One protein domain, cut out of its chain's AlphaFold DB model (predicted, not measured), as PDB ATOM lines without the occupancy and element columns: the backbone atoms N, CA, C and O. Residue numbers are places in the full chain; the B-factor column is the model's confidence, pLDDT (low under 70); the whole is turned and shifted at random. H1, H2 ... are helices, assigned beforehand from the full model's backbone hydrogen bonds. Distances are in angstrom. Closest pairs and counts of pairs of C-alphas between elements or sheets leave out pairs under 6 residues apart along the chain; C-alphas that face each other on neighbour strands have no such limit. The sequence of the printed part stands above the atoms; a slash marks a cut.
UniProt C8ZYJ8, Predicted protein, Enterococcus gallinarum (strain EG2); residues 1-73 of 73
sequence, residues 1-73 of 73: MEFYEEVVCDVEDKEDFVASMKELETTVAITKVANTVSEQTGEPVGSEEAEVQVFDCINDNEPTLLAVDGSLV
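AT A GLANCE: This is residues 1 to 73 of the 73 residues of the protein "Predicted protein" of Enterococcus gallinarum (strain EG2) (UniProt C8ZYJ8). One long helix, H2, makes the longest axis like a beam, with the short helix H1 turned across its first end and H3 standing off its later half at about a right angle. Short H4 makes a further turn beyond the far end of H3, in an open arrangement with few contacts, where residues 56 to 61 and 63 to 71 stick out. The 73 printed residues include four named helices, H1, H2, H3 and H4 along the chain, and no named strand; the class is all helix. The whole is loose and elongated, with a radius of gyration of the C-alphas of 15.9 A and spans of 46 by 29 by 18 A.

HOW THE PARTS SIT: H1, residues 2 to 9, is close to but not clearly touching H2, residues 14 to 41; their closest C-alphas, of Cys 9 and Phe 17, are 7.2 A apart. They run opposite ways at a steep tilt of 65 degrees. H2 touches H3, residues 47 to 60, with its residues 30 to 37 alone, about perpendicular at 81 degrees; the closest C-alphas, of Ala 34 and Ala 50, are 4.9 A apart. H3 and H4, residues 62 to 68, are close but not clearly touching, with the closest C-alphas, of Ile 58 and Leu 65, 7.9 A apart, and run the same way at a steep tilt of 67 degrees. H1 is apart from H3 and H4, and H2 from H4. In H1, H2, H3 and H4 every O i to N i+4 pair is within hydrogen-bond range.

IN THESE COORDINATES: H1 begins at C-alpha 2, (-49.961, -5.026, 11.114), and measures 10.8 A from first to last C-alpha. H2 measures 40.4 A and ends at C-alpha 41, (-23.044, -32.730, 21.585). H3 measures 19.7 A. H4 measures 9.9 A and ends at C-alpha 68, (-48.712, -19.008, 30.040).

THE WHOLE: The C-alphas farthest apart, of Asp 10 and Gly 42, are 46.1 A apart. The printed part has no cut, and its three links are tight. Mean pLDDT of the printed part is 74.1; residues 1 to 12 and 72 to 73 are under 70.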
ATOM      1  N   MET A   1     -45.829  -4.655  11.985       54.12
ATOM      2  CA  MET A   1     -46.245  -6.003  11.554       54.12
ATOM      3  C   MET A   1     -47.637  -5.941  10.944       54.12
ATOM      4  O   MET A   1     -47.776  -6.378   9.816       54.12
ATOM      5  N   GLU A   2     -48.575  -5.234  11.587       59.16
ATOM      6  CA  GLU A   2     -49.961  -5.026  11.114       59.16
ATOM      7  C   GLU A   2     -50.105  -4.625   9.631       59.16
ATOM      8  O   GLU A   2     -50.876  -5.241   8.909       59.16
ATOM      9  N   PHE A   3     -49.315  -3.668   9.127       56.41
ATOM     10  CA  PHE A   3     -49.453  -3.206   7.734       56.41
ATOM     11  C   PHE A   3     -48.956  -4.217   6.679       56.41
ATOM     12  O   PHE A   3     -49.365  -4.163   5.526       56.41
ATOM     13  N   TYR A   4     -48.041  -5.122   7.047       57.06
ATOM     14  CA  TYR A   4     -47.510  -6.129   6.117       57.06
ATOM     15  C   TYR A   4     -48.438  -7.349   6.050       57.06
ATOM     16  O   TYR A   4     -48.619  -7.920   4.981       57.06
ATOM     17  N   GLU A   5     -49.074  -7.698   7.173       58.28
ATOM     18  CA  GLU A   5     -50.147  -8.698   7.215       58.28
ATOM     19  C   GLU A   5     -51.382  -8.232   6.438       58.28
ATOM     20  O   GLU A   5     -51.930  -9.009   5.666       58.28
ATOM     21  N   GLU A   6     -51.788  -6.967   6.580       60.41
ATOM     22  CA  GLU A   6     -52.972  -6.417   5.902       60.41
ATOM     23  C   GLU A   6     -52.843  -6.452   4.370       60.41
ATOM     24  O   GLU A   6     -53.750  -6.906   3.682       60.41
ATOM     25  N   VAL A   7     -51.689  -6.055   3.824       61.06
ATOM     26  CA  VAL A   7     -51.499  -5.932   2.367       61.06
ATOM     27  C   VAL A   7     -51.297  -7.280   1.669       61.06
ATOM     28  O   VAL A   7     -51.699  -7.438   0.517       61.06
ATOM     29  N   VAL A   8     -50.672  -8.257   2.332       56.66
ATOM     30  CA  VAL A   8     -50.432  -9.586   1.738       56.66
ATOM     31  C   VAL A   8     -51.697 -10.450   1.782       56.66
ATOM     32  O   VAL A   8     -52.000 -11.134   0.806       56.66
ATOM     33  N   CYS A   9     -52.496 -10.335   2.851       55.44
ATOM     34  CA  CYS A   9     -53.768 -11.054   3.000       55.44
ATOM     35  C   CYS A   9     -54.876 -10.598   2.029       55.44
ATOM     36  O   CYS A   9     -55.874 -11.301   1.887       55.44
ATOM     37  N   ASP A  10     -54.732  -9.433   1.391       56.41
ATOM     38  CA  ASP A  10     -55.687  -8.923   0.394       56.41
ATOM     39  C   ASP A  10     -55.442  -9.491  -1.024       56.41
ATOM     40  O   ASP A  10     -56.298  -9.350  -1.902       56.41
ATOM     41  N   VAL A  11     -54.280 -10.116  -1.276       59.22
ATOM     42  CA  VAL A  11     -53.857 -10.612  -2.606       59.22
ATOM     43  C   VAL A  11     -53.737 -12.138  -2.652       59.22
ATOM     44  O   VAL A  11     -54.055 -12.741  -3.679       59.22
ATOM     45  N   GLU A  12     -53.309 -12.761  -1.556       59.88
ATOM     46  CA  GLU A  12     -53.250 -14.215  -1.372       59.88
ATOM     47  C   GLU A  12     -54.252 -14.639  -0.295       59.88
ATOM     48  O   GLU A  12     -54.582 -13.846   0.587       59.88
ATOM     49  N   ASP A  13     -54.763 -15.874  -0.371       77.62
ATOM     50  CA  ASP A  13     -55.677 -16.387   0.649       77.62
ATOM     51  C   ASP A  13     -54.991 -16.297   2.016       77.62
ATOM     52  O   ASP A  13     -53.954 -16.916   2.267       77.62
ATOM     53  N   LYS A  14     -55.556 -15.457   2.885       70.00
ATOM     54  CA  LYS A  14     -55.042 -15.188   4.224       70.00
ATOM     55  C   LYS A  14     -54.788 -16.478   5.000       70.00
ATOM     56  O   LYS A  14     -53.830 -16.533   5.769       70.00
ATOM     57  N   GLU A  15     -55.633 -17.492   4.831       74.88
ATOM     58  CA  GLU A  15     -55.472 -18.766   5.531       74.88
ATOM     59  C   GLU A  15     -54.246 -19.531   5.014       74.88
ATOM     60  O   GLU A  15     -53.429 -19.972   5.825       74.88
ATOM     61  N   ASP A  16     -54.052 -19.591   3.694       75.50
ATOM     62  CA  ASP A  16     -52.896 -20.250   3.066       75.50
ATOM     63  C   ASP A  16     -51.578 -19.524   3.374       75.50
ATOM     64  O   ASP A  16     -50.550 -20.159   3.640       75.50
ATOM     65  N   PHE A  17     -51.597 -18.189   3.394       72.81
ATOM     66  CA  PHE A  17     -50.433 -17.382   3.753       72.81
ATOM     67  C   PHE A  17     -50.034 -17.594   5.219       72.81
ATOM     68  O   PHE A  17     -48.867 -17.850   5.523       72.81
ATOM     69  N   VAL A  18     -51.003 -17.545   6.140       71.75
ATOM     70  CA  VAL A  18     -50.752 -17.788   7.568       71.75
ATOM     71  C   VAL A  18     -50.296 -19.230   7.810       71.75
ATOM     72  O   VAL A  18     -49.396 -19.446   8.621       71.75
ATOM     73  N   ALA A  19     -50.858 -20.215   7.105       74.56
ATOM     74  CA  ALA A  19     -50.404 -21.604   7.179       74.56
ATOM     75  C   ALA A  19     -48.943 -21.749   6.719       74.56
ATOM     76  O   ALA A  19     -48.132 -22.338   7.434       74.56
ATOM     77  N   SER A  20     -48.587 -21.125   5.593       70.06
ATOM     78  CA  SER A  20     -47.217 -21.123   5.061       70.06
ATOM     79  C   SER A  20     -46.226 -20.446   6.015       70.06
ATOM     80  O   SER A  20     -45.112 -20.929   6.213       70.06
ATOM     81  N   MET A  21     -46.635 -19.347   6.660       71.38
ATOM     82  CA  MET A  21     -45.825 -18.671   7.678       71.38
ATOM     83  C   MET A  21     -45.605 -19.554   8.910       71.38
ATOM     84  O   MET A  21     -44.475 -19.656   9.384       71.38
ATOM     85  N   LYS A  22     -46.643 -20.248   9.394       73.50
ATOM     86  CA  LYS A  22     -46.526 -21.190  10.521       73.50
ATOM     87  C   LYS A  22     -45.601 -22.368  10.204       73.50
ATOM     88  O   LYS A  22     -44.792 -22.757  11.047       73.50
ATOM     89  N   GLU A  23     -45.686 -22.928   9.000       74.69
ATOM     90  CA  GLU A  23     -44.805 -24.016   8.552       74.69
ATOM     91  C   GLU A  23     -43.342 -23.551   8.458       74.69
ATOM     92  O   GLU A  23     -42.421 -24.237   8.921       74.69
ATOM     93  N   LEU A  24     -43.121 -22.341   7.936       72.00
ATOM     94  CA  LEU A  24     -41.800 -21.725   7.868       72.00
ATOM     95  C   LEU A  24     -41.217 -21.480   9.268       72.00
ATOM     96  O   LEU A  24     -40.060 -21.819   9.521       72.00
ATOM     97  N   GLU A  25     -42.006 -20.927  10.188       76.50
ATOM     98  CA  GLU A  25     -41.595 -20.696  11.577       76.50
ATOM     99  C   GLU A  25     -41.253 -22.004  12.298       76.50
ATOM    100  O   GLU A  25     -40.228 -22.079  12.981       76.50
ATOM    101  N   THR A  26     -42.043 -23.056  12.075       76.12
ATOM    102  CA  THR A  26     -41.784 -24.405  12.603       76.12
ATOM    103  C   THR A  26     -40.456 -24.955  12.081       76.12
ATOM    104  O   THR A  26     -39.604 -25.380  12.861       76.12
ATOM    105  N   THR A  27     -40.211 -24.854  10.772       78.06
ATOM    106  CA  THR A  27     -38.946 -25.283  10.150       78.06
ATOM    107  C   THR A  27     -37.741 -24.524  10.722       78.06
ATOM    108  O   THR A  27     -36.685 -25.109  10.992       78.06
ATOM    109  N   VAL A  28     -37.886 -23.214  10.946       79.75
ATOM    110  CA  VAL A  28     -36.847 -22.375  11.564       79.75
ATOM    111  C   VAL A  28     -36.586 -22.799  13.011       79.75
ATOM    112  O   VAL A  28     -35.425 -22.851  13.427       79.75
ATOM    113  N   ALA A  29     -37.634 -23.111  13.775       75.00
ATOM    114  CA  ALA A  29     -37.510 -23.595  15.147       75.00
ATOM    115  C   ALA A  29     -36.761 -24.937  15.206       75.00
ATOM    116  O   ALA A  29     -35.775 -25.044  15.939       75.00
ATOM    117  N   ILE A  30     -37.140 -25.907  14.366       78.06
ATOM    118  CA  ILE A  30     -36.475 -27.218  14.261       78.06
ATOM    119  C   ILE A  30     -34.999 -27.050  13.892       78.06
ATOM    120  O   ILE A  30     -34.126 -27.609  14.550       78.06
ATOM    121  N   THR A  31     -34.695 -26.214  12.895       79.94
ATOM    122  CA  THR A  31     -33.311 -25.954  12.461       79.94
ATOM    123  C   THR A  31     -32.463 -25.359  13.585       79.94
ATOM    124  O   THR A  31     -31.311 -25.748  13.778       79.94
ATOM    125  N   LYS A  32     -33.016 -24.414  14.355       80.50
ATOM    126  CA  LYS A  32     -32.310 -23.824  15.501       80.50
ATOM    127  C   LYS A  32     -32.010 -24.862  16.575       80.50
ATOM    128  O   LYS A  32     -30.902 -24.855  17.109       80.50
ATOM    129  N   VAL A  33     -32.959 -25.745  16.883       76.12
ATOM    130  CA  VAL A  33     -32.742 -26.819  17.859       76.12
ATOM    131  C   VAL A  33     -31.716 -27.820  17.344       76.12
ATOM    132  O   VAL A  33     -30.759 -28.094  18.062       76.12
ATOM    133  N   ALA A  34     -31.820 -28.263  16.088       73.06
ATOM    134  CA  ALA A  34     -30.839 -29.153  15.461       73.06
ATOM    135  C   ALA A  34     -29.411 -28.597  15.574       73.06
ATOM    136  O   ALA A  34     -28.499 -29.295  16.018       73.06
ATOM    137  N   ASN A  35     -29.228 -27.314  15.243       80.25
ATOM    138  CA  ASN A  35     -27.935 -26.642  15.355       80.25
ATOM    139  C   ASN A  35     -27.466 -26.543  16.810       80.25
ATOM    140  O   ASN A  35     -26.317 -26.856  17.096       80.25
ATOM    141  N   THR A  36     -28.349 -26.162  17.735       81.56
ATOM    142  CA  THR A  36     -28.003 -26.022  19.160       81.56
ATOM    143  C   THR A  36     -27.567 -27.357  19.762       81.56
ATOM    144  O   THR A  36     -26.563 -27.414  20.468       81.56
ATOM    145  N   VAL A  37     -28.297 -28.439  19.479       75.81
ATOM    146  CA  VAL A  37     -27.954 -29.774  19.982       75.81
ATOM    147  C   VAL A  37     -26.650 -30.242  19.346       75.81
ATOM    148  O   VAL A  37     -25.766 -30.676  20.074       75.81
ATOM    149  N   SER A  38     -26.478 -30.056  18.034       79.19
ATOM    150  CA  SER A  38     -25.231 -30.378  17.325       79.19
ATOM    151  C   SER A  38     -24.013 -29.640  17.896       79.19
ATOM    152  O   SER A  38     -22.958 -30.236  18.113       79.19
ATOM    153  N   GLU A  39     -24.158 -28.355  18.235       84.81
ATOM    154  CA  GLU A  39     -23.111 -27.568  18.898       84.81
ATOM    155  C   GLU A  39     -22.789 -28.073  20.314       84.81
ATOM    156  O   GLU A  39     -21.629 -28.045  20.729       84.81
ATOM    157  N   GLN A  40     -23.793 -28.534  21.067       79.94
ATOM    158  CA  GLN A  40     -23.620 -29.021  22.438       79.94
ATOM    159  C   GLN A  40     -23.040 -30.437  22.508       79.94
ATOM    160  O   GLN A  40     -22.246 -30.731  23.403       79.94
ATOM    161  N   THR A  41     -23.448 -31.318  21.596       78.06
ATOM    162  CA  THR A  41     -23.044 -32.730  21.585       78.06
ATOM    163  C   THR A  41     -21.793 -32.968  20.744       78.06
ATOM    164  O   THR A  41     -21.091 -33.949  20.976       78.06
ATOM    165  N   GLY A  42     -21.489 -32.071  19.799       80.50
ATOM    166  CA  GLY A  42     -20.434 -32.255  18.802       80.50
ATOM    167  C   GLY A  42     -20.796 -33.267  17.711       80.50
ATOM    168  O   GLY A  42     -19.940 -33.596  16.890       80.50
ATOM    169  N   GLU A  43     -22.040 -33.752  17.699       77.31
ATOM    170  CA  GLU A  43     -22.549 -34.758  16.770       77.31
ATOM    171  C   GLU A  43     -23.638 -34.140  15.883       77.31
ATOM    172  O   GLU A  43     -24.527 -33.455  16.391       77.31
ATOM    173  N   PRO A  44     -23.619 -34.375  14.562       72.75
ATOM    174  CA  PRO A  44     -24.637 -33.839  13.673       72.75
ATOM    175  C   PRO A  44     -26.004 -34.456  13.988       72.75
ATOM    176  O   PRO A  44     -26.189 -35.664  13.862       72.75
ATOM    177  N   VAL A  45     -26.973 -33.612  14.338       77.44
ATOM    178  CA  VAL A  45     -28.368 -34.020  14.551       77.44
ATOM    179  C   VAL A  45     -29.153 -33.833  13.257       77.44
ATOM    180  O   VAL A  45     -29.133 -32.757  12.653       77.44
ATOM    181  N   GLY A  46     -29.833 -34.891  12.813       75.88
ATOM    182  CA  GLY A  46     -30.720 -34.830  11.652       75.88
ATOM    183  C   GLY A  46     -31.965 -33.987  11.937       75.88
ATOM    184  O   GLY A  46     -32.418 -33.905  13.075       75.88
ATOM    185  N   SER A  47     -32.557 -33.384  10.904       71.06
ATOM    186  CA  SER A  47     -33.764 -32.554  11.056       71.06
ATOM    187  C   SER A  47     -34.930 -33.311  11.695       71.06
ATOM    188  O   SER A  47     -35.632 -32.741  12.515       71.06
ATOM    189  N   GLU A  48     -35.089 -34.596  11.371       76.31
ATOM    190  CA  GLU A  48     -36.147 -35.459  11.914       76.31
ATOM    191  C   GLU A  48     -35.913 -35.804  13.395       76.31
ATOM    192  O   GLU A  48     -36.840 -35.810  14.198       76.31
ATOM    193  N   GLU A  49     -34.657 -36.005  13.801       75.38
ATOM    194  CA  GLU A  49     -34.307 -36.216  15.212       75.38
ATOM    195  C   GLU A  49     -34.492 -34.933  16.035       75.38
ATOM    196  O   GLU A  49     -34.990 -34.973  17.158       75.38
ATOM    197  N   ALA A  50     -34.141 -33.778  15.463       74.44
ATOM    198  CA  ALA A  50     -34.379 -32.483  16.088       74.44
ATOM    199  C   ALA A  50     -35.874 -32.151  16.185       74.44
ATOM    200  O   ALA A  50     -36.305 -31.579  17.182       74.44
ATOM    201  N   GLU A  51     -36.661 -32.522  15.177       75.62
ATOM    202  CA  GLU A  51     -38.115 -32.373  15.180       75.62
ATOM    203  C   GLU A  51     -38.746 -33.154  16.335       75.62
ATOM    204  O   GLU A  51     -39.489 -32.572  17.124       75.62
ATOM    205  N   VAL A  52     -38.372 -34.427  16.508       82.31
ATOM    206  CA  VAL A  52     -38.828 -35.245  17.645       82.31
ATOM    207  C   VAL A  52     -38.475 -34.579  18.976       82.31
ATOM    208  O   VAL A  52     -39.345 -34.419  19.823       82.31
ATOM    209  N   GLN A  53     -37.240 -34.098  19.144       75.69
ATOM    210  CA  GLN A  53     -36.824 -33.428  20.383       75.69
ATOM    211  C   GLN A  53     -37.593 -32.126  20.658       75.69
ATOM    212  O   GLN A  53     -37.877 -31.811  21.815       75.69
ATOM    213  N   VAL A  54     -37.941 -31.359  19.618       74.75
ATOM    214  CA  VAL A  54     -38.783 -30.159  19.749       74.75
ATOM    215  C   VAL A  54     -40.179 -30.544  20.224       74.75
ATOM    216  O   VAL A  54     -40.665 -29.964  21.194       74.75
ATOM    217  N   PHE A  55     -40.811 -31.522  19.574       79.56
ATOM    218  CA  PHE A  55     -42.157 -31.961  19.938       79.56
ATOM    219  C   PHE A  55     -42.208 -32.598  21.327       79.56
ATOM    220  O   PHE A  55     -43.122 -32.289  22.089       79.56
ATOM    221  N   ASP A  56     -41.216 -33.407  21.694       84.25
ATOM    222  CA  ASP A  56     -41.104 -33.984  23.036       84.25
ATOM    223  C   ASP A  56     -40.975 -32.881  24.090       84.25
ATOM    224  O   ASP A  56     -41.705 -32.876  25.077       84.25
ATOM    225  N   CYS A  57     -40.127 -31.874  23.849       78.94
ATOM    226  CA  CYS A  57     -39.979 -30.735  24.754       78.94
ATOM    227  C   CYS A  57     -41.280 -29.925  24.892       78.94
ATOM    228  O   CYS A  57     -41.628 -29.507  25.999       78.94
ATOM    229  N   ILE A  58     -42.016 -29.709  23.797       80.50
ATOM    230  CA  ILE A  58     -43.315 -29.023  23.826       80.50
ATOM    231  C   ILE A  58     -44.327 -29.836  24.638       80.50
ATOM    232  O   ILE A  58     -44.964 -29.275  25.527       80.50
ATOM    233  N   ASN A  59     -44.435 -31.141  24.384       82.62
ATOM    234  CA  ASN A  59     -45.368 -32.028  25.081       82.62
ATOM    235  C   ASN A  59     -45.042 -32.144  26.577       82.62
ATOM    236  O   ASN A  59     -45.929 -32.007  27.416       82.62
ATOM    237  N   ASP A  60     -43.766 -32.308  26.933       88.38
ATOM    238  CA  ASP A  60     -43.318 -32.387  28.329       88.38
ATOM    239  C   ASP A  60     -43.616 -31.098  29.111       88.38
ATOM    240  O   ASP A  60     -43.816 -31.124  30.330       88.38
ATOM    241  N   ASN A  61     -43.668 -29.959  28.414       81.75
ATOM    242  CA  ASN A  61     -43.946 -28.652  28.999       81.75
ATOM    243  C   ASN A  61     -45.367 -28.144  28.723       81.75
ATOM    244  O   ASN A  61     -45.681 -27.024  29.133       81.75
ATOM    245  N   GLU A  62     -46.239 -28.945  28.105       84.44
ATOM    246  CA  GLU A  62     -47.596 -28.557  27.704       84.44
ATOM    247  C   GLU A  62     -48.377 -27.884  28.850       84.44
ATOM    248  O   GLU A  62     -48.880 -26.778  28.646       84.44
ATOM    249  N   PRO A  63     -48.411 -28.417  30.093       83.56
ATOM    250  CA  PRO A  63     -49.146 -27.770  31.182       83.56
ATOM    251  C   PRO A  63     -48.605 -26.378  31.534       83.56
ATOM    252  O   PRO A  63     -49.366 -25.489  31.915       83.56
ATOM    253  N   THR A  64     -47.290 -26.181  31.414       86.38
ATOM    254  CA  THR A  64     -46.624 -24.899  31.681       86.38
ATOM    255  C   THR A  64     -46.886 -23.911  30.548       86.38
ATOM    256  O   THR A  64     -47.151 -22.740  30.813       86.38
ATOM    257  N   LEU A  65     -46.856 -24.377  29.298       78.25
ATOM    258  CA  LEU A  65     -47.155 -23.565  28.119       78.25
ATOM    259  C   LEU A  65     -48.617 -23.103  28.130       78.25
ATOM    260  O   LEU A  65     -48.872 -21.909  27.998       78.25
ATOM    261  N   LEU A  66     -49.557 -24.006  28.420       78.25
ATOM    262  CA  LEU A  66     -50.984 -23.693  28.564       78.25
ATOM    263  C   LEU A  66     -51.282 -22.760  29.747       78.25
ATOM    264  O   LEU A  66     -52.252 -22.004  29.716       78.25
ATOM    265  N   ALA A  67     -50.459 -22.791  30.799       82.50
ATOM    266  CA  ALA A  67     -50.570 -21.849  31.911       82.50
ATOM    267  C   ALA A  67     -50.094 -20.430  31.544       82.50
ATOM    268  O   ALA A  67     -50.559 -19.463  32.150       82.50
ATOM    269  N   VAL A  68     -49.175 -20.300  30.578       83.69
ATOM    270  CA  VAL A  68     -48.712 -19.008  30.040       83.69
ATOM    271  C   VAL A  68     -49.697 -18.469  29.005       83.69
ATOM    272  O   VAL A  68     -50.046 -17.291  29.056       83.69
ATOM    273  N   ASP A  69     -50.163 -19.328  28.101       77.88
ATOM    274  CA  ASP A  69     -51.142 -18.993  27.075       77.88
ATOM    275  C   ASP A  69     -52.132 -20.148  26.878       77.88
ATOM    276  O   ASP A  69     -51.861 -21.147  26.212       77.88
ATOM    277  N   GLY A  70     -53.321 -19.986  27.456       76.81
ATOM    278  CA  GLY A  70     -54.398 -20.968  27.358       76.81
ATOM    279  C   GLY A  70     -55.077 -21.029  25.989       76.81
ATOM    280  O   GLY A  70     -56.020 -21.798  25.843       76.81
ATOM    281  N   SER A  71     -54.658 -20.215  25.013       80.19
ATOM    282  CA  SER A  71     -55.135 -20.272  23.625       80.19
ATOM    283  C   SER A  71     -54.258 -21.128  22.707       80.19
ATOM    284  O   SER A  71     -54.568 -21.261  21.528       80.19
ATOM    285  N   LEU A  72     -53.197 -21.744  23.244       67.62
ATOM    286  CA  LEU A  72     -52.342 -22.706  22.533       67.62
ATOM    287  C   LEU A  72     -53.027 -24.066  22.251       67.62
ATOM    288  O   LEU A  72     -52.374 -24.968  21.729       67.62
ATOM    289  N   VAL A  73     -54.316 -24.205  22.592       60.81
ATOM    290  CA  VAL A  73     -55.186 -25.374  22.337       60.81
ATOM    291  C   VAL A  73     -56.048 -25.189  21.098       60.81
ATOM    292  O   VAL A  73     -56.617 -24.088  20.933       60.81
TER     293      VAL A  73